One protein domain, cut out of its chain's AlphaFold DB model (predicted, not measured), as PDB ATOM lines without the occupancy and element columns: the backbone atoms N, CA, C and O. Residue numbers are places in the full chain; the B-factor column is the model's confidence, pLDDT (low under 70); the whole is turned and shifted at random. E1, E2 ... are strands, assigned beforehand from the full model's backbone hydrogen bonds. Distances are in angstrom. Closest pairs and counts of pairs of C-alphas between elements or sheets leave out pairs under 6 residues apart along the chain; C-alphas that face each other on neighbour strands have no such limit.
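This is residues 2 to 145 of the 222 residues of the protein "T9SS type A sorting domain-containing protein" of candidate division WOR-3 bacterium (UniProt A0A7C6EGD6). Little of this domain is regular structure: its chain is wound in stacked turns, E1, E4, E6 and E8 in one wall, E3, E5 and E7 in the other, with E2 and the bent ends of E4 and E6 across one end and long unnamed loops at the other. The 144 printed residues, all strand by class, hold eight named strands, E1 to E8 along the chain, under half of the residues. Only just loose, close to compact (radius of gyration of the C-alphas 17.9 A), it spans 53 by 35 by 17 A.

In the branched parallel sheet, E1, residues 23 to 27, and E2, residues 30 to 34, lie on one side of E4, residues 60 to 71, and E6, residues 97 to 106, on the other side. E8, residues 134 to 139, is E6's other neighbour. Within hydrogen-bond range are N 24 and O 60, 2.9 A, N 31 and O 67, 2.9 A, N 61 and O 97, 2.9 A, and N 98 and O 134, 2.9 A. E3, residues 37 to 41, E5, residues 74 to 78, and E7, residues 111 to 115, form a parallel sheet in that order, with N 38 and O 74 at 2.8 A and N 75 and O 111 at 2.9 A. The two sheets make a sandwich, face to face; the closest C-alphas of E5 and E6, Ala 77 and Arg 97, are 5.7 A apart.

E1 begins at C-alpha 23 (165.087, 146.641, 86.670); E8 ends at C-alpha 139 (175.017, 128.719, 89.599). E4, 19.7 A long, bends by 123 degrees at residue 66; E6, 20.1 A, by 112 degrees at residue 103.

The printed part has no cut. The links E3 to E4, E5 to E6 and E7 to E8 are long, 18 residues each. Residues 2 to 13, 15, 20 to 22 and 141 to 145 have pLDDT under 70.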
ATOM      1  N   GLY A   2     155.583 143.045  86.904       56.91
ATOM      2  CA  GLY A   2     154.302 143.738  86.756       56.91
ATOM      3  C   GLY A   2     153.618 143.971  88.100       56.91
ATOM      4  O   GLY A   2     153.961 143.321  89.088       56.91
ATOM      5  N   SER A   3     152.661 144.886  88.108       67.75
ATOM      6  CA  SER A   3     151.622 145.003  89.129       67.75
ATOM      7  C   SER A   3     150.270 144.727  88.462       67.75
ATOM      8  O   SER A   3     150.104 144.980  87.265       67.75
ATOM      9  N   GLY A   4     149.326 144.159  89.209       59.84
ATOM     10  CA  GLY A   4     147.932 144.076  88.776       59.84
ATOM     11  C   GLY A   4     147.204 145.404  89.002       59.84
ATOM     12  O   GLY A   4     147.619 146.211  89.837       59.84
ATOM     13  N   GLY A   5     146.114 145.628  88.265       60.31
ATOM     14  CA  GLY A   5     145.120 146.646  88.629       60.31
ATOM     15  C   GLY A   5     144.360 146.255  89.902       60.31
ATOM     16  O   GLY A   5     144.474 145.118  90.365       60.31
ATOM     17  N   GLY A   6     143.611 147.199  90.473       62.50
ATOM     18  CA  GLY A   6     142.753 146.926  91.629       62.50
ATOM     19  C   GLY A   6     141.623 145.935  91.310       62.50
ATOM     20  O   GLY A   6     141.231 145.779  90.155       62.50
ATOM     21  N   ALA A   7     141.085 145.261  92.329       61.19
ATOM     22  CA  ALA A   7     139.895 144.420  92.193       61.19
ATOM     23  C   ALA A   7     138.665 145.186  92.707       61.19
ATOM     24  O   ALA A   7     138.467 145.306  93.915       61.19
ATOM     25  N   GLY A   8     137.873 145.736  91.783       59.91
ATOM     26  CA  GLY A   8     136.614 146.420  92.090       59.91
ATOM     27  C   GLY A   8     135.448 145.445  92.272       59.91
ATOM     28  O   GLY A   8     135.367 144.414  91.603       59.91
ATOM     29  N   ARG A   9     134.523 145.778  93.173       59.75
ATOM     30  CA  ARG A   9     133.310 145.022  93.509       59.75
ATOM     31  C   ARG A   9     132.190 145.216  92.481       59.75
ATOM     32  O   ARG A   9     131.324 144.352  92.371       59.75
ATOM     33  N   LEU A  10     132.198 146.319  91.728       59.12
ATOM     34  CA  LEU A  10     131.122 146.686  90.790       59.12
ATOM     35  C   LEU A  10     131.467 146.477  89.304       59.12
ATOM     36  O   LEU A  10     130.754 146.957  88.427       59.12
ATOM     37  N   GLY A  11     132.555 145.766  88.993       55.59
ATOM     38  CA  GLY A  11     133.032 145.606  87.611       55.59
ATOM     39  C   GLY A  11     133.707 146.859  87.032       55.59
ATOM     40  O   GLY A  11     134.155 146.833  85.887       55.59
ATOM     41  N   SER A  12     133.821 147.930  87.821       59.22
ATOM     42  CA  SER A  12     134.610 149.130  87.543       59.22
ATOM     43  C   SER A  12     135.914 149.101  88.342       59.22
ATOM     44  O   SER A  12     135.911 148.853  89.547       59.22
ATOM     45  N   VAL A  13     137.037 149.333  87.662       62.06
ATOM     46  CA  VAL A  13     138.370 149.431  88.265       62.06
ATOM     47  C   VAL A  13     138.963 150.764  87.842       62.06
ATOM     48  O   VAL A  13     139.201 150.981  86.655       62.06
ATOM     49  N   ASP A  14     139.220 151.630  88.816       73.00
ATOM     50  CA  ASP A  14     139.689 152.993  88.547       73.00
ATOM     51  C   ASP A  14     141.204 153.120  88.783       73.00
ATOM     52  O   ASP A  14     141.888 153.920  88.144       73.00
ATOM     53  N   GLY A  15     141.745 152.310  89.699       68.62
ATOM     54  CA  GLY A  15     143.158 152.283  90.050       68.62
ATOM     55  C   GLY A  15     143.967 151.372  89.133       68.62
ATOM     56  O   GLY A  15     143.803 150.148  89.094       68.62
ATOM     57  N   PHE A  16     144.918 151.978  88.429       77.56
ATOM     58  CA  PHE A  16     145.893 151.257  87.619       77.56
ATOM     59  C   PHE A  16     147.065 150.783  88.471       77.56
ATOM     60  O   PHE A  16     147.601 151.529  89.294       77.56
ATOM     61  N   GLY A  17     147.507 149.553  88.217       78.56
ATOM     62  CA  GLY A  17     148.729 149.029  88.805       78.56
ATOM     63  C   GLY A  17     149.918 149.962  88.557       78.56
ATOM     64  O   GLY A  17     150.065 150.558  87.487       78.56
ATOM     65  N   GLY A  18     150.785 150.081  89.558       73.50
ATOM     66  CA  GLY A  18     152.009 150.860  89.485       73.50
ATOM     67  C   GLY A  18     152.870 150.375  88.328       73.50
ATOM     68  O   GLY A  18     153.055 149.168  88.144       73.50
ATOM     69  N   LYS A  19     153.410 151.304  87.537       73.81
ATOM     70  CA  LYS A  19     154.265 150.963  86.392       73.81
ATOM     71  C   LYS A  19     155.388 150.038  86.869       73.81
ATOM     72  O   LYS A  19     156.051 150.333  87.860       73.81
ATOM     73  N   GLY A  20     155.537 148.890  86.203       61.62
ATOM     74  CA  GLY A  20     156.411 147.804  86.640       61.62
ATOM     75  C   GLY A  20     157.798 148.290  87.070       61.62
ATOM     76  O   GLY A  20     158.507 148.911  86.284       61.62
ATOM     77  N   GLY A  21     158.145 148.013  88.327       57.84
ATOM     78  CA  GLY A  21     159.269 148.600  89.045       57.84
ATOM     79  C   GLY A  21     160.638 148.308  88.442       57.84
ATOM     80  O   GLY A  21     160.859 147.243  87.856       57.84
ATOM     81  N   ALA A  22     161.520 149.297  88.618       62.41
ATOM     82  CA  ALA A  22     162.893 149.404  88.140       62.41
ATOM     83  C   ALA A  22     163.605 148.049  88.017       62.41
ATOM     84  O   ALA A  22     163.577 147.218  88.923       62.41
ATOM     85  N   LEU A  23     164.251 147.815  86.879       81.50
ATOM     86  CA  LEU A  23     165.087 146.641  86.670       81.50
ATOM     87  C   LEU A  23     166.523 147.104  86.462       81.50
ATOM     88  O   LEU A  23     166.835 147.693  85.431       81.50
ATOM     89  N   VAL A  24     167.401 146.786  87.407       92.50
ATOM     90  CA  VAL A  24     168.843 146.804  87.155       92.50
ATOM     91  C   VAL A  24     169.212 145.439  86.598       92.50
ATOM     92  O   VAL A  24     169.027 144.424  87.274       92.50
ATOM     93  N   TYR A  25     169.708 145.400  85.363       93.94
ATOM     94  CA  TYR A  25     170.176 144.168  84.737       93.94
ATOM     95  C   TYR A  25     171.619 144.315  84.270       93.94
ATOM     96  O   TYR A  25     171.905 145.076  83.349       93.94
ATOM     97  N   LEU A  26     172.515 143.561  84.904       93.19
ATOM     98  CA  LEU A  26     173.927 143.495  84.549       93.19
ATOM     99  C   LEU A  26     174.235 142.097  84.011       93.19
ATOM    100  O   LEU A  26     174.009 141.103  84.706       93.19
ATOM    101  N   LYS A  27     174.746 142.032  82.777       92.62
ATOM    102  CA  LYS A  27     175.219 140.801  82.135       92.62
ATOM    103  C   LYS A  27     176.629 141.013  81.594       92.62
ATOM    104  O   LYS A  27     176.852 141.944  80.827       92.62
ATOM    105  N   GLY A  28     177.547 140.117  81.926       84.75
ATOM    106  CA  GLY A  28     178.889 140.112  81.350       84.75
ATOM    107  C   GLY A  28     179.718 138.949  81.870       84.75
ATOM    108  O   GLY A  28     179.446 138.443  82.947       84.75
ATOM    109  N   GLN A  29     180.742 138.537  81.127       86.44
ATOM    110  CA  GLN A  29     181.651 137.468  81.559       86.44
ATOM    111  C   GLN A  29     182.363 137.814  82.876       86.44
ATOM    112  O   GLN A  29     182.521 136.967  83.750       86.44
ATOM    113  N   LYS A  30     182.757 139.078  83.045       91.62
ATOM    114  CA  LYS A  30     183.351 139.585  84.278       91.62
ATOM    115  C   LYS A  30     182.650 140.866  84.696       91.62
ATOM    116  O   LYS A  30     182.604 141.819  83.920       91.62
ATOM    117  N   ILE A  31     182.131 140.896  85.918       94.56
ATOM    118  CA  ILE A  31     181.508 142.078  86.514       94.56
ATOM    119  C   ILE A  31     182.229 142.365  87.828       94.56
ATOM    120  O   ILE A  31     182.267 141.522  88.724       94.56
ATOM    121  N   ILE A  32     182.794 143.566  87.931       96.12
ATOM    122  CA  ILE A  32     183.392 144.080  89.160       96.12
ATOM    123  C   ILE A  32     182.548 145.267  89.610       96.12
ATOM    124  O   ILE A  32     182.389 146.233  88.866       96.12
ATOM    125  N   ILE A  33     182.013 145.174  90.819       94.00
ATOM    126  CA  ILE A  33     181.298 146.235  91.514       94.00
ATOM    127  C   ILE A  33     181.998 146.397  92.855       94.00
ATOM    128  O   ILE A  33     181.977 145.490  93.686       94.00
ATOM    129  N   ASP A  34     182.653 147.535  93.029       93.00
ATOM    130  CA  ASP A  34     183.413 147.858  94.230       93.00
ATOM    131  C   ASP A  34     182.891 149.180  94.789       93.00
ATOM    132  O   ASP A  34     182.643 150.116  94.021       93.00
ATOM    133  N   THR A  35     182.698 149.274  96.105       91.25
ATOM    134  CA  THR A  35     182.262 150.521  96.775       91.25
ATOM    135  C   THR A  35     181.043 151.187  96.118       91.25
ATOM    136  O   THR A  35     181.074 152.360  95.753       91.25
ATOM    137  N   SER A  36     179.959 150.433  95.907       93.25
ATOM    138  CA  SER A  36     178.776 150.917  95.175       93.25
ATOM    139  C   SER A  36     177.459 150.728  95.931       93.25
ATOM    140  O   SER A  36     177.289 149.806  96.727       93.25
ATOM    141  N   HIS A  37     176.479 151.581  95.618       95.12
ATOM    142  CA  HIS A  37     175.097 151.468  96.086       95.12
ATOM    143  C   HIS A  37     174.173 151.235  94.887       95.12
ATOM    144  O   HIS A  37     173.990 152.123  94.056       95.12
ATOM    145  N   ILE A  38     173.597 150.035  94.781       94.69
ATOM    146  CA  ILE A  38     172.653 149.675  93.720       94.69
ATOM    147  C   ILE A  38     171.251 149.655  94.314       94.69
ATOM    148  O   ILE A  38     170.948 148.836  95.180       94.69
ATOM    149  N   LEU A  39     170.393 150.541  93.821       93.81
ATOM    150  CA  LEU A  39     169.039 150.720  94.322       93.81
ATOM    151  C   LEU A  39     168.017 150.440  93.224       93.81
ATOM    152  O   LEU A  39     168.105 150.979  92.122       93.81
ATOM    153  N   SER A  40     167.018 149.626  93.547       93.00
ATOM    154  CA  SER A  40     165.878 149.363  92.679       93.00
ATOM    155  C   SER A  40     164.592 149.298  93.496       93.00
ATOM    156  O   SER A  40     164.354 148.339  94.226       93.00
ATOM    157  N   ILE A  41     163.753 150.327  93.402       91.50
ATOM    158  CA  ILE A  41     162.504 150.421  94.168       91.50
ATOM    159  C   ILE A  41     161.312 150.307  93.226       91.50
ATOM    160  O   ILE A  41     161.271 150.920  92.157       91.50
ATOM    161  N   GLY A  42     160.342 149.492  93.624       91.12
ATOM    162  CA  GLY A  42     159.064 149.380  92.949       91.12
ATOM    163  C   GLY A  42     158.247 150.664  93.053       91.12
ATOM    164  O   GLY A  42     158.280 151.366  94.058       91.12
ATOM    165  N   MET A  43     157.489 150.974  92.007       91.50
ATOM    166  CA  MET A  43     156.581 152.119  92.005       91.50
ATOM    167  C   MET A  43     155.279 151.804  92.735       91.50
ATOM    168  O   MET A  43     154.775 150.677  92.642       91.50
ATOM    169  N   ARG A  44     154.733 152.825  93.404       92.12
ATOM    170  CA  ARG A  44     153.397 152.788  94.000       92.12
ATOM    171  C   ARG A  44     152.326 152.569  92.924       92.12
ATOM    172  O   ARG A  44     152.495 153.036  91.795       92.12
ATOM    173  N   GLY A  45     151.256 151.860  93.273       91.00
ATOM    174  CA  GLY A  45     150.024 151.837  92.486       91.00
ATOM    175  C   GLY A  45     149.316 153.191  92.458       91.00
ATOM    176  O   GLY A  45     149.546 154.031  93.325       91.00
ATOM    177  N   ASN A  46     148.478 153.417  91.445       90.81
ATOM    178  CA  ASN A  46     147.664 154.629  91.388       90.81
ATOM    179  C   ASN A  46     146.462 154.497  92.317       90.81
ATOM    180  O   ASN A  46     145.856 153.428  92.394       90.81
ATOM    181  N   ASP A  47     146.092 155.595  92.961       90.31
ATOM    182  CA  ASP A  47     144.884 155.645  93.775       90.31
ATOM    183  C   ASP A  47     143.644 155.494  92.873       90.31
ATOM    184  O   ASP A  47     143.619 155.969  91.732       90.31
ATOM    185  N   GLY A  48     142.634 154.778  93.363       85.00
ATOM    186  CA  GLY A  48     141.337 154.651  92.709       85.00
ATOM    187  C   GLY A  48     140.437 155.820  93.097       85.00
ATOM    188  O   GLY A  48     140.383 156.195  94.265       85.00
ATOM    189  N   SER A  49     139.702 156.380  92.133       80.56
ATOM    190  CA  SER A  49     138.780 157.494  92.396       80.56
ATOM    191  C   SER A  49     137.628 157.120  93.323       80.56
ATOM    192  O   SER A  49     137.193 157.958  94.102       80.56
ATOM    193  N   TYR A  50     137.130 155.882  93.247       76.25
ATOM    194  CA  TYR A  50     136.064 155.414  94.131       76.25
ATOM    195  C   TYR A  50     136.235 153.944  94.513       76.25
ATOM    196  O   TYR A  50     136.243 153.624  95.695       76.25
ATOM    197  N   GLU A  51     136.414 153.047  93.541       77.44
ATOM    198  CA  GLU A  51     136.373 151.599  93.793       77.44
ATOM    199  C   GLU A  51     137.694 151.020  94.305       77.44
ATOM    200  O   GLU A  51     137.806 150.686  95.477       77.44
ATOM    201  N   ALA A  52     138.694 150.839  93.441       82.44
ATOM    202  CA  ALA A  52     139.863 150.037  93.793       82.44
ATOM    203  C   ALA A  52     141.172 150.742  93.461       82.44
ATOM    204  O   ALA A  52     141.357 151.184  92.328       82.44
ATOM    205  N   GLY A  53     142.081 150.792  94.434       87.38
ATOM    206  CA  GLY A  53     143.451 151.257  94.245       87.38
ATOM    207  C   GLY A  53     144.285 150.243  93.459       87.38
ATOM    208  O   GLY A  53     144.079 149.030  93.534       87.38
ATOM    209  N   GLY A  54     145.240 150.729  92.674       90.06
ATOM    210  CA  GLY A  54     146.139 149.893  91.886       90.06
ATOM    211  C   GLY A  54     147.199 149.192  92.734       90.06
ATOM    212  O   GLY A  54     147.634 149.706  93.763       90.06
ATOM    213  N   GLY A  55     147.676 148.025  92.295       90.88
ATOM    214  CA  GLY A  55     148.746 147.315  92.994       90.88
ATOM    215  C   GLY A  55     150.109 148.006  92.875       90.88
ATOM    216  O   GLY A  55     150.454 148.552  91.829       90.88
ATOM    217  N   GLY A  56     150.925 147.943  93.919       91.94
ATOM    218  CA  GLY A  56     152.332 148.320  93.886       91.94
ATOM    219  C   GLY A  56     153.171 147.340  93.069       91.94
ATOM    220  O   GLY A  56     152.893 146.142  92.994       91.94
ATOM    221  N   SER A  57     154.228 147.835  92.432       91.44
ATOM    222  CA  SER A  57     155.161 146.995  91.672       91.44
ATOM    223  C   SER A  57     156.386 146.604  92.505       91.44
ATOM    224  O   SER A  57     156.661 147.201  93.535       91.44
ATOM    225  N   GLY A  58     157.137 145.583  92.092       91.44
ATOM    226  CA  GLY A  58     158.392 145.186  92.751       91.44
ATOM    227  C   GLY A  58     159.627 145.776  92.071       91.44
ATOM    228  O   GLY A  58     159.691 145.770  90.842       91.44
ATOM    229  N   GLY A  59     160.619 146.228  92.842       92.56
ATOM    230  CA  GLY A  59     161.954 146.579  92.348       92.56
ATOM    231  C   GLY A  59     162.807 145.335  92.107       92.56
ATOM    232  O   GLY A  59     162.784 144.393  92.901       92.56
ATOM    233  N   GLY A  60     163.513 145.289  90.978       92.81
ATOM    234  CA  GLY A  60     164.270 144.129  90.511       92.81
ATOM    235  C   GLY A  60     165.737 144.412  90.261       92.81
ATOM    236  O   GLY A  60     166.086 145.399  89.616       92.81
ATOM    237  N   ILE A  61     166.593 143.502  90.714       95.31
ATOM    238  CA  ILE A  61     168.022 143.508  90.408       95.31
ATOM    239  C   ILE A  61     168.413 142.110  89.946       95.31
ATOM    240  O   ILE A  61     168.173 141.122  90.641       95.31
ATOM    241  N   LYS A  62     169.003 142.017  88.754       94.75
ATOM    242  CA  LYS A  62     169.562 140.781  88.213       94.75
ATOM    243  C   LYS A  62     171.012 141.017  87.803       94.75
ATOM    244  O   LYS A  62     171.276 141.824  86.916       94.75
ATOM    245  N   ILE A  63     171.929 140.282  88.421       94.94
ATOM    246  CA  ILE A  63     173.356 140.279  88.084       94.94
ATOM    247  C   ILE A  63     173.706 138.885  87.571       94.94
ATOM    248  O   ILE A  63     173.339 137.881  88.180       94.94
ATOM    249  N   PHE A  64     174.357 138.818  86.418       92.69
ATOM    250  CA  PHE A  64     174.639 137.573  85.717       92.69
ATOM    251  C   PHE A  64     176.034 137.632  85.095       92.69
ATOM    252  O   PHE A  64     176.285 138.488  84.244       92.69
ATOM    253  N   GLY A  65     176.926 136.719  85.474       86.62
ATOM    254  CA  GLY A  65     178.253 136.651  84.869       86.62
ATOM    255  C   GLY A  65     179.121 135.511  85.366       86.62
ATOM    256  O   GLY A  65     178.873 134.980  86.439       86.62
ATOM    257  N   ASP A  66     180.147 135.144  84.602       86.25
ATOM    258  CA  ASP A  66     181.035 134.030  84.953       86.25
ATOM    259  C   ASP A  66     181.813 134.369  86.224       86.25
ATOM    260  O   ASP A  66     181.778 133.622  87.194       86.25
ATOM    261  N   THR A  67     182.469 135.531  86.244       87.12
ATOM    262  CA  THR A  67     183.212 136.045  87.400       87.12
ATOM    263  C   THR A  67     182.556 137.307  87.940       87.12
ATOM    264  O   THR A  67     182.563 138.351  87.282       87.12
ATOM    265  N   LEU A  68     182.037 137.233  89.161       91.75
ATOM    266  CA  LEU A  68     181.448 138.355  89.879       91.75
ATOM    267  C   LEU A  68     182.318 138.734  91.077       91.75
ATOM    268  O   LEU A  68     182.615 137.901  91.928       91.75
ATOM    269  N   MET A  69     182.688 140.006  91.166       95.00
ATOM    270  CA  MET A  69     183.318 140.592  92.348       95.00
ATOM    271  C   MET A  69     182.422 141.724  92.832       95.00
ATOM    272  O   MET A  69     182.405 142.792  92.229       95.00
ATOM    273  N   LEU A  70     181.638 141.464  93.872       94.38
ATOM    274  CA  LEU A  70     180.681 142.391  94.469       94.38
ATOM    275  C   LEU A  70     181.183 142.758  95.862       94.38
ATOM    276  O   LEU A  70     180.804 142.127  96.847       94.38
ATOM    277  N   ARG A  71     182.073 143.747  95.945       93.12
ATOM    278  CA  ARG A  71     182.776 144.075  97.187       93.12
ATOM    279  C   ARG A  71     182.389 145.433  97.729       93.12
ATOM    280  O   ARG A  71     182.068 146.338  96.959       93.12
ATOM    281  N   TYR A  72     182.394 145.559  99.054       92.44
ATOM    282  CA  TYR A  72     182.127 146.817  99.765       92.44
ATOM    283  C   TYR A  72     180.880 147.549  99.247       92.44
ATOM    284  O   TYR A  72     180.852 148.772  99.149       92.44
ATOM    285  N   SER A  73     179.863 146.795  98.839       95.38
ATOM    286  CA  SER A  73     178.722 147.318  98.094       95.38
ATOM    287  C   SER A  73     177.424 146.994  98.811       95.38
ATOM    288  O   SER A  73     177.319 145.987  99.509       95.38
ATOM    289  N   SER A  74     176.412 147.832  98.606       96.75
ATOM    290  CA  SER A  74     175.049 147.554  99.052       96.75
ATOM    291  C   SER A  74     174.108 147.459  97.861       96.75
ATOM    292  O   SER A  74     174.159 148.275  96.939       96.75
ATOM    293  N   VAL A  75     173.258 146.440  97.867       96.62
ATOM    294  CA  VAL A  75     172.290 146.183  96.805       96.62
ATOM    295  C   VAL A  75     170.921 146.048  97.447       96.62
ATOM    296  O   VAL A  75     170.691 145.154  98.263       96.62
ATOM    297  N   LEU A  76     170.012 146.948  97.085       95.56
ATOM    298  CA  LEU A  76     168.687 147.033  97.678       95.56
ATOM    299  C   LEU A  76     167.608 146.954  96.605       95.56
ATOM    300  O   LEU A  76     167.583 147.765  95.678       95.56
ATOM    301  N   ALA A  77     166.686 146.004  96.768       94.56
ATOM    302  CA  ALA A  77     165.502 145.889  95.927       94.56
ATOM    303  C   ALA A  77     164.214 145.965  96.764       94.56
ATOM    304  O   ALA A  77     163.900 145.045  97.514       94.56
ATOM    305  N   GLY A  78     163.451 147.049  96.641       93.12
ATOM    306  CA  GLY A  78     162.235 147.286  97.428       93.12
ATOM    307  C   GLY A  78     160.950 147.120  96.624       93.12
ATOM    308  O   GLY A  78     160.918 147.376  95.421       93.12
ATOM    309  N   GLY A  79     159.875 146.703  97.285       93.00
ATOM    310  CA  GLY A  79     158.518 146.772  96.755       93.00
ATOM    311  C   GLY A  79     157.926 148.179  96.850       93.00
ATOM    312  O   GLY A  79     158.213 148.913  97.790       93.00
ATOM    313  N   GLY A  80     157.106 148.551  95.874       92.56
ATOM    314  CA  GLY A  80     156.279 149.753  95.898       92.56
ATOM    315  C   GLY A  80     154.955 149.492  96.607       92.56
ATOM    316  O   GLY A  80     154.458 148.365  96.595       92.56
ATOM    317  N   ALA A  81     154.390 150.522  97.230       93.62
ATOM    318  CA  ALA A  81     153.126 150.408  97.950       93.62
ATOM    319  C   ALA A  81     151.906 150.294  97.012       93.62
ATOM    320  O   ALA A  81     151.974 150.661  95.839       93.62
ATOM    321  N   GLY A  82     150.784 149.801  97.524       93.00
ATOM    322  CA  GLY A  82     149.493 149.904  96.848       93.00
ATOM    323  C   GLY A  82     148.983 151.345  96.756       93.00
ATOM    324  O   GLY A  82     149.426 152.227  97.499       93.00
ATOM    325  N   GLY A  83     148.074 151.585  95.814       92.69
ATOM    326  CA  GLY A  83     147.253 152.793  95.767       92.69
ATOM    327  C   GLY A  83     146.060 152.687  96.718       92.69
ATOM    328  O   GLY A  83     145.594 151.584  97.007       92.69
ATOM    329  N   ASP A  84     145.569 153.823  97.190       92.50
ATOM    330  CA  ASP A  84     144.411 153.910  98.083       92.50
ATOM    331  C   ASP A  84     143.095 154.010  97.289       92.50
ATOM    332  O   ASP A  84     143.106 154.255  96.082       92.50
ATOM    333  N   ALA A  85     141.957 153.826  97.957       88.62
ATOM    334  CA  ALA A  85     140.628 154.096  97.405       88.62
ATOM    335  C   ALA A  85     139.657 154.595  98.486       88.62
ATOM    336  O   ALA A  85     139.720 154.175  99.640       88.62
ATOM    337  N   GLU A  86     138.725 155.471  98.112       83.69
ATOM    338  CA  GLU A  86     137.754 156.053  99.051       83.69
ATOM    339  C   GLU A  86     136.607 155.083  99.384       83.69
ATOM    340  O   GLU A  86     136.298 154.838 100.550       83.69
ATOM    341  N   GLY A  87     135.982 154.513  98.352       76.94
ATOM    342  CA  GLY A  87     134.725 153.770  98.430       76.94
ATOM    343  C   GLY A  87     134.834 152.267  98.184       76.94
ATOM    344  O   GLY A  87     133.811 151.593  98.207       76.94
ATOM    345  N   GLY A  88     136.023 151.707  97.968       81.19
ATOM    346  CA  GLY A  88     136.206 150.260  97.841       81.19
ATOM    347  C   GLY A  88     137.523 149.778  98.440       81.19
ATOM    348  O   GLY A  88     137.827 150.113  99.585       81.19
ATOM    349  N   GLY A  89     138.241 148.903  97.735       87.00
ATOM    350  CA  GLY A  89     139.421 148.204  98.252       87.00
ATOM    351  C   GLY A  89     140.744 148.911  97.947       87.00
ATOM    352  O   GLY A  89     140.971 149.373  96.830       87.00
ATOM    353  N   GLY A  90     141.656 148.941  98.918       89.31
ATOM    354  CA  GLY A  90     143.036 149.369  98.686       89.31
ATOM    355  C   GLY A  90     143.810 148.389  97.792       89.31
ATOM    356  O   GLY A  90     143.545 147.185  97.775       89.31
ATOM    357  N   GLY A  91     144.792 148.892  97.046       90.62
ATOM    358  CA  GLY A  91     145.660 148.074  96.198       90.62
ATOM    359  C   GLY A  91     146.698 147.286  97.001       90.62
ATOM    360  O   GLY A  91     147.189 147.750  98.026       90.62
ATOM    361  N   GLY A  92     147.081 146.094  96.541       91.62
ATOM    362  CA  GLY A  92     148.128 145.298  97.198       91.62
ATOM    363  C   GLY A  92     149.540 145.863  96.987       91.62
ATOM    364  O   GLY A  92     149.815 146.482  95.962       91.62
ATOM    365  N   GLY A  93     150.459 145.640  97.925       92.00
ATOM    366  CA  GLY A  93     151.864 146.038  97.805       92.00
ATOM    367  C   GLY A  93     152.705 145.099  96.926       92.00
ATOM    368  O   GLY A  93     152.418 143.913  96.773       92.00
ATOM    369  N   GLY A  94     153.794 145.616  96.353       91.44
ATOM    370  CA  GLY A  94     154.776 144.828  95.599       91.44
ATOM    371  C   GLY A  94     155.880 144.236  96.484       91.44
ATOM    372  O   GLY A  94     156.077 144.665  97.613       91.44
ATOM    373  N   GLY A  95     156.658 143.281  95.967       92.06
ATOM    374  CA  GLY A  95     157.834 142.719  96.652       92.06
ATOM    375  C   GLY A  95     159.104 142.853  95.812       92.06
ATOM    376  O   GLY A  95     159.081 142.586  94.605       92.06
ATOM    377  N   GLY A  96     160.210 143.272  96.429       93.31
ATOM    378  CA  GLY A  96     161.502 143.414  95.758       93.31
ATOM    379  C   GLY A  96     162.214 142.080  95.506       93.31
ATOM    380  O   GLY A  96     162.004 141.100  96.222       93.31
ATOM    381  N   ARG A  97     163.046 142.005  94.460       93.94
ATOM    382  CA  ARG A  97     163.757 140.770  94.086       93.94
ATOM    383  C   ARG A  97     165.196 141.040  93.657       93.94
ATOM    384  O   ARG A  97     165.425 141.823  92.737       93.94
ATOM    385  N   ILE A  98     166.139 140.315  94.252       95.50
ATOM    386  CA  ILE A  98     167.549 140.285  93.843       95.50
ATOM    387  C   ILE A  98     167.875 138.873  93.354       95.50
ATOM    388  O   ILE A  98     167.610 137.899  94.053       95.50
ATOM    389  N   LYS A  99     168.444 138.748  92.152       95.38
ATOM    390  CA  LYS A  99     168.938 137.477  91.606       95.38
ATOM    391  C   LYS A  99     170.381 137.621  91.139       95.38
ATOM    392  O   LYS A  99     170.665 138.487  90.313       95.38
ATOM    393  N   ILE A 100     171.265 136.756  91.622       95.06
ATOM    394  CA  ILE A 100     172.687 136.743  91.274       95.06
ATOM    395  C   ILE A 100     173.042 135.358  90.730       95.06
ATOM    396  O   ILE A 100     172.850 134.352  91.410       95.06
ATOM    397  N   PHE A 101     173.537 135.314  89.493       93.19
ATOM    398  CA  PHE A 101     173.960 134.089  88.814       93.19
ATOM    399  C   PHE A 101     175.451 134.154  88.497       93.19
ATOM    400  O   PHE A 101     175.883 135.112  87.851       93.19
ATOM    401  N   TYR A 102     176.209 133.154  88.948       88.62
ATOM    402  CA  TYR A 102     177.673 133.180  88.909       88.62
ATOM    403  C   TYR A 102     178.320 131.808  88.723       88.62
ATOM    404  O   TYR A 102     177.741 130.790  89.101       88.62
ATOM    405  N   ALA A 103     179.535 131.789  88.168       82.19
ATOM    406  CA  ALA A 103     180.429 130.629  88.240       82.19
ATOM    407  C   ALA A 103     181.487 130.820  89.343       82.19
ATOM    408  O   ALA A 103     181.721 129.925  90.150       82.19
ATOM    409  N   ILE A 104     182.063 132.020  89.427       82.94
ATOM    410  CA  ILE A 104     183.007 132.472  90.451       82.94
ATOM    411  C   ILE A 104     182.434 133.741  91.081       82.94
ATOM    412  O   ILE A 104     182.057 134.671  90.366       82.94
ATOM    413  N   LEU A 105     182.370 133.789  92.410       90.31
ATOM    414  CA  LEU A 105     181.790 134.905  93.151       90.31
ATOM    415  C   LEU A 105     182.659 135.288  94.350       90.31
ATOM    416  O   LEU A 105     182.977 134.449  95.186       90.31
ATOM    417  N   ASP A 106     182.966 136.578  94.443       89.50
ATOM    418  CA  ASP A 106     183.528 137.242  95.618       89.50
ATOM    419  C   ASP A 106     182.506 138.268  96.130       89.50
ATOM    420  O   ASP A 106     182.100 139.165  95.388       89.50
ATOM    421  N   THR A 107     182.068 138.120  97.384       92.44
ATOM    422  CA  THR A 107     181.085 138.997  98.046       92.44
ATOM    423  C   THR A 107     181.659 139.732  99.254       92.44
ATOM    424  O   THR A 107     180.927 140.010 100.208       92.44
ATOM    425  N   ASN A 108     182.969 139.981  99.293       87.25
ATOM    426  CA  ASN A 108     183.584 140.562 100.483       87.25
ATOM    427  C   ASN A 108     182.948 141.921 100.855       87.25
ATOM    428  O   ASN A 108     182.962 142.858 100.064       87.25
ATOM    429  N   HIS A 109     182.390 142.039 102.064       91.50
ATOM    430  CA  HIS A 109     181.623 143.210 102.522       91.50
ATOM    431  C   HIS A 109     180.408 143.591 101.646       91.50
ATOM    432  O   HIS A 109     180.050 144.767 101.546       91.50
ATOM    433  N   LEU A 110     179.751 142.614 101.016       94.50
ATOM    434  CA  LEU A 110     178.474 142.814 100.328       94.50
ATOM    435  C   LEU A 110     177.303 142.848 101.321       94.50
ATOM    436  O   LEU A 110     177.134 141.930 102.121       94.50
ATOM    437  N   SER A 111     176.442 143.858 101.207       96.62
ATOM    438  CA  SER A 111     175.152 143.927 101.899       96.62
ATOM    439  C   SER A 111     174.005 143.824 100.898       96.62
ATOM    440  O   SER A 111     173.967 144.554  99.906       96.62
ATOM    441  N   LEU A 112     173.061 142.917 101.148       96.50
ATOM    442  CA  LEU A 112     171.876 142.724 100.317       96.50
ATOM    443  C   LEU A 112     170.620 142.961 101.147       96.50
ATOM    444  O   LEU A 112     170.497 142.428 102.246       96.50
ATOM    445  N   SER A 113     169.670 143.715 100.601       96.25
ATOM    446  CA  SER A 113     168.390 143.966 101.259       96.25
ATOM    447  C   SER A 113     167.234 143.909 100.274       96.25
ATOM    448  O   SER A 113     167.320 144.389  99.140       96.25
ATOM    449  N   VAL A 114     166.133 143.312 100.717       95.31
ATOM    450  CA  VAL A 114     164.886 143.256  99.966       95.31
ATOM    451  C   VAL A 114     163.725 143.702 100.835       95.31
ATOM    452  O   VAL A 114     163.671 143.385 102.020       95.31
ATOM    453  N   GLY A 115     162.799 144.448 100.239       92.94
ATOM    454  CA  GLY A 115     161.667 145.042 100.949       92.94
ATOM    455  C   GLY A 115     160.324 144.668 100.339       92.94
ATOM    456  O   GLY A 115     160.207 144.499  99.121       92.94
ATOM    457  N   ALA A 116     159.313 144.580 101.195       94.19
ATOM    458  CA  ALA A 116     157.911 144.581 100.802       94.19
ATOM    459  C   ALA A 116     157.383 146.020 100.727       94.19
ATOM    460  O   ALA A 116     157.812 146.885 101.489       94.19
ATOM    461  N   GLY A 117     156.449 146.264  99.817       93.25
ATOM    462  CA  GLY A 117     155.622 147.461  99.802       93.25
ATOM    463  C   GLY A 117     154.382 147.258 100.665       93.25
ATOM    464  O   GLY A 117     153.837 146.155 100.725       93.25
ATOM    465  N   ALA A 118     153.930 148.321 101.322       95.00
ATOM    466  CA  ALA A 118     152.681 148.300 102.076       95.00
ATOM    467  C   ALA A 118     151.468 148.174 101.139       95.00
ATOM    468  O   ALA A 118     151.511 148.644 100.001       95.00
ATOM    469  N   GLY A 119     150.389 147.561 101.615       93.25
ATOM    470  CA  GLY A 119     149.083 147.679 100.976       93.25
ATOM    471  C   GLY A 119     148.536 149.103 101.099       93.25
ATOM    472  O   GLY A 119     148.893 149.834 102.025       93.25
ATOM    473  N   GLY A 120     147.705 149.504 100.142       92.56
ATOM    474  CA  GLY A 120     146.946 150.750 100.201       92.56
ATOM    475  C   GLY A 120     145.715 150.621 101.095       92.56
ATOM    476  O   GLY A 120     145.272 149.517 101.422       92.56
ATOM    477  N   TYR A 121     145.141 151.751 101.476       92.44
ATOM    478  CA  TYR A 121     143.948 151.819 102.314       92.44
ATOM    479  C   TYR A 121     142.676 151.868 101.468       92.44
ATOM    480  O   TYR A 121     142.661 152.454 100.388       92.44
ATOM    481  N   GLY A 122     141.603 151.256 101.967       88.88
ATOM    482  CA  GLY A 122     140.295 151.281 101.317       88.88
ATOM    483  C   GLY A 122     139.156 151.293 102.327       88.88
ATOM    484  O   GLY A 122     139.242 150.628 103.360       88.88
ATOM    485  N   GLY A 123     138.075 152.019 102.029       85.38
ATOM    486  CA  GLY A 123     136.910 152.136 102.915       85.38
ATOM    487  C   GLY A 123     136.216 150.803 103.233       85.38
ATOM    488  O   GLY A 123     135.653 150.650 104.314       85.38
ATOM    489  N   TYR A 124     136.296 149.819 102.330       82.56
ATOM    490  CA  TYR A 124     135.729 148.473 102.532       82.56
ATOM    491  C   TYR A 124     136.777 147.398 102.834       82.56
ATOM    492  O   TYR A 124     136.423 146.260 103.144       82.56
ATOM    493  N   GLY A 125     138.061 147.736 102.736       85.69
ATOM    494  CA  GLY A 125     139.147 146.799 102.970       85.69
ATOM    495  C   GLY A 125     140.483 147.357 102.512       85.69
ATOM    496  O   GLY A 125     140.591 147.981 101.456       85.69
ATOM    497  N   ASN A 126     141.514 147.101 103.306       90.50
ATOM    498  CA  ASN A 126     142.877 147.461 102.943       90.50
ATOM    499  C   ASN A 126     143.460 146.419 101.990       90.50
ATOM    500  O   ASN A 126     143.135 145.232 102.066       90.50
ATOM    501  N   GLY A 127     144.358 146.874 101.125       88.69
ATOM    502  CA  GLY A 127     145.171 145.989 100.314       88.69
ATOM    503  C   GLY A 127     146.140 145.190 101.178       88.69
ATOM    504  O   GLY A 127     146.591 145.635 102.236       88.69
ATOM    505  N   GLU A 128     146.490 143.998 100.711       91.81
ATOM    506  CA  GLU A 128     147.502 143.186 101.374       91.81
ATOM    507  C   GLU A 128     148.896 143.785 101.167       91.81
ATOM    508  O   GLU A 128     149.227 144.313 100.102       91.81
ATOM    509  N   ASN A 129     149.749 143.670 102.184       93.12
ATOM    510  CA  ASN A 129     151.163 143.979 102.019       93.12
ATOM    511  C   ASN A 129     151.787 143.034 100.989       93.12
ATOM    512  O   ASN A 129     151.441 141.855 100.906       93.12
ATOM    513  N   GLY A 130     152.761 143.541 100.238       89.75
ATOM    514  CA  GLY A 130     153.555 142.697  99.362       89.75
ATOM    515  C   GLY A 130     154.280 141.615 100.157       89.75
ATOM    516  O   GLY A 130     154.684 141.822 101.303       89.75
ATOM    517  N   GLY A 131     154.480 140.454  99.538       89.25
ATOM    518  CA  GLY A 131     155.296 139.407 100.142       89.25
ATOM    519  C   GLY A 131     156.705 139.915 100.457       89.25
ATOM    520  O   GLY A 131     157.251 140.760  99.736       89.25
ATOM    521  N   THR A 132     157.307 139.373 101.518       83.56
ATOM    522  CA  THR A 132     158.710 139.622 101.850       83.56
ATOM    523  C   THR A 132     159.553 139.341 100.609       83.56
ATOM    524  O   THR A 132     159.471 138.259 100.024       83.56
ATOM    525  N   GLY A 133     160.290 140.354 100.146       88.94
ATOM    526  CA  GLY A 133     161.084 140.245  98.928       88.94
ATOM    527  C   GLY A 133     162.075 139.078  98.983       88.94
ATOM    528  O   GLY A 133     162.362 138.529 100.043       88.94
ATOM    529  N   THR A 134     162.619 138.681  97.833       94.81
ATOM    530  CA  THR A 134     163.448 137.467  97.736       94.81
ATOM    531  C   THR A 134     164.845 137.764  97.218       94.81
ATOM    532  O   THR A 134     164.991 138.431  96.188       94.81
ATOM    533  N   ILE A 135     165.853 137.186  97.866       96.38
ATOM    534  CA  ILE A 135     167.235 137.146  97.384       96.38
ATOM    535  C   ILE A 135     167.518 135.727  96.898       96.38
ATOM    536  O   ILE A 135     167.243 134.760  97.604       96.38
ATOM    537  N   TYR A 136     168.059 135.605  95.691       95.44
ATOM    538  CA  TYR A 136     168.440 134.327  95.110       95.44
ATOM    539  C   TYR A 136     169.878 134.370  94.601       95.44
ATOM    540  O   TYR A 136     170.240 135.249  93.816       95.44
ATOM    541  N   PHE A 137     170.645 133.360  94.997       94.12
ATOM    542  CA  PHE A 137     171.944 133.024  94.438       94.12
ATOM    543  C   PHE A 137     171.826 131.689  93.722       94.12
ATOM    544  O   PHE A 137     171.262 130.742  94.267       94.12
ATOM    545  N   GLY A 138     172.356 131.607  92.508       85.00
ATOM    546  CA  GLY A 138     172.375 130.354  91.773       85.00
ATOM    547  C   GLY A 138     173.605 130.209  90.897       85.00
ATOM    548  O   GLY A 138     174.193 131.216  90.489       85.00
ATOM    549  N   PRO A 139     173.973 128.962  90.569       79.75
ATOM    550  CA  PRO A 139     175.017 128.719  89.599       79.75
ATOM    551  C   PRO A 139     174.611 129.306  88.250       79.75
ATOM    552  O   PRO A 139     173.433 129.333  87.868       79.75
ATOM    553  N   LEU A 140     175.614 129.768  87.521       77.12
ATOM    554  CA  LEU A 140     175.470 130.163  86.141       77.12
ATOM    555  C   LEU A 140     175.222 128.913  85.284       77.12
ATOM    556  O   LEU A 140     176.151 128.260  84.821       77.12
ATOM    557  N   VAL A 141     173.951 128.570  85.085       64.88
ATOM    558  CA  VAL A 141     173.545 127.534  84.130       64.88
ATOM    559  C   VAL A 141     173.251 128.227  82.809       64.88
ATOM    560  O   VAL A 141     172.151 128.740  82.597       64.88
ATOM    561  N   VAL A 142     174.259 128.294  81.942       58.00
ATOM    562  CA  VAL A 142     174.077 128.765  80.570       58.00
ATOM    563  C   VAL A 142     174.022 127.558  79.651       58.00
ATOM    564  O   VAL A 142     175.012 126.854  79.480       58.00
ATOM    565  N   VAL A 143     172.860 127.325  79.045       50.53
ATOM    566  CA  VAL A 143     172.786 126.556  77.802       50.53
ATOM    567  C   VAL A 143     173.023 127.566  76.689       50.53
ATOM    568  O   VAL A 143     172.090 128.123  76.119       50.53
ATOM    569  N   GLU A 144     174.287 127.914  76.486       47.34
ATOM    570  CA  GLU A 144     174.703 128.629  75.286       47.34
ATOM    571  C   GLU A 144     174.913 127.572  74.197       47.34
ATOM    572  O   GLU A 144     175.565 126.553  74.436       47.34
ATOM    573  N   GLU A 145     174.339 127.783  73.005       40.50
ATOM    574  CA  GLU A 145     174.859 127.120  71.807       40.50
ATOM    575  C   GLU A 145     176.331 127.512  71.728       40.50
ATOM    576  O   GLU A 145     176.679 128.661  71.451       40.50
TER     577      GLU A 145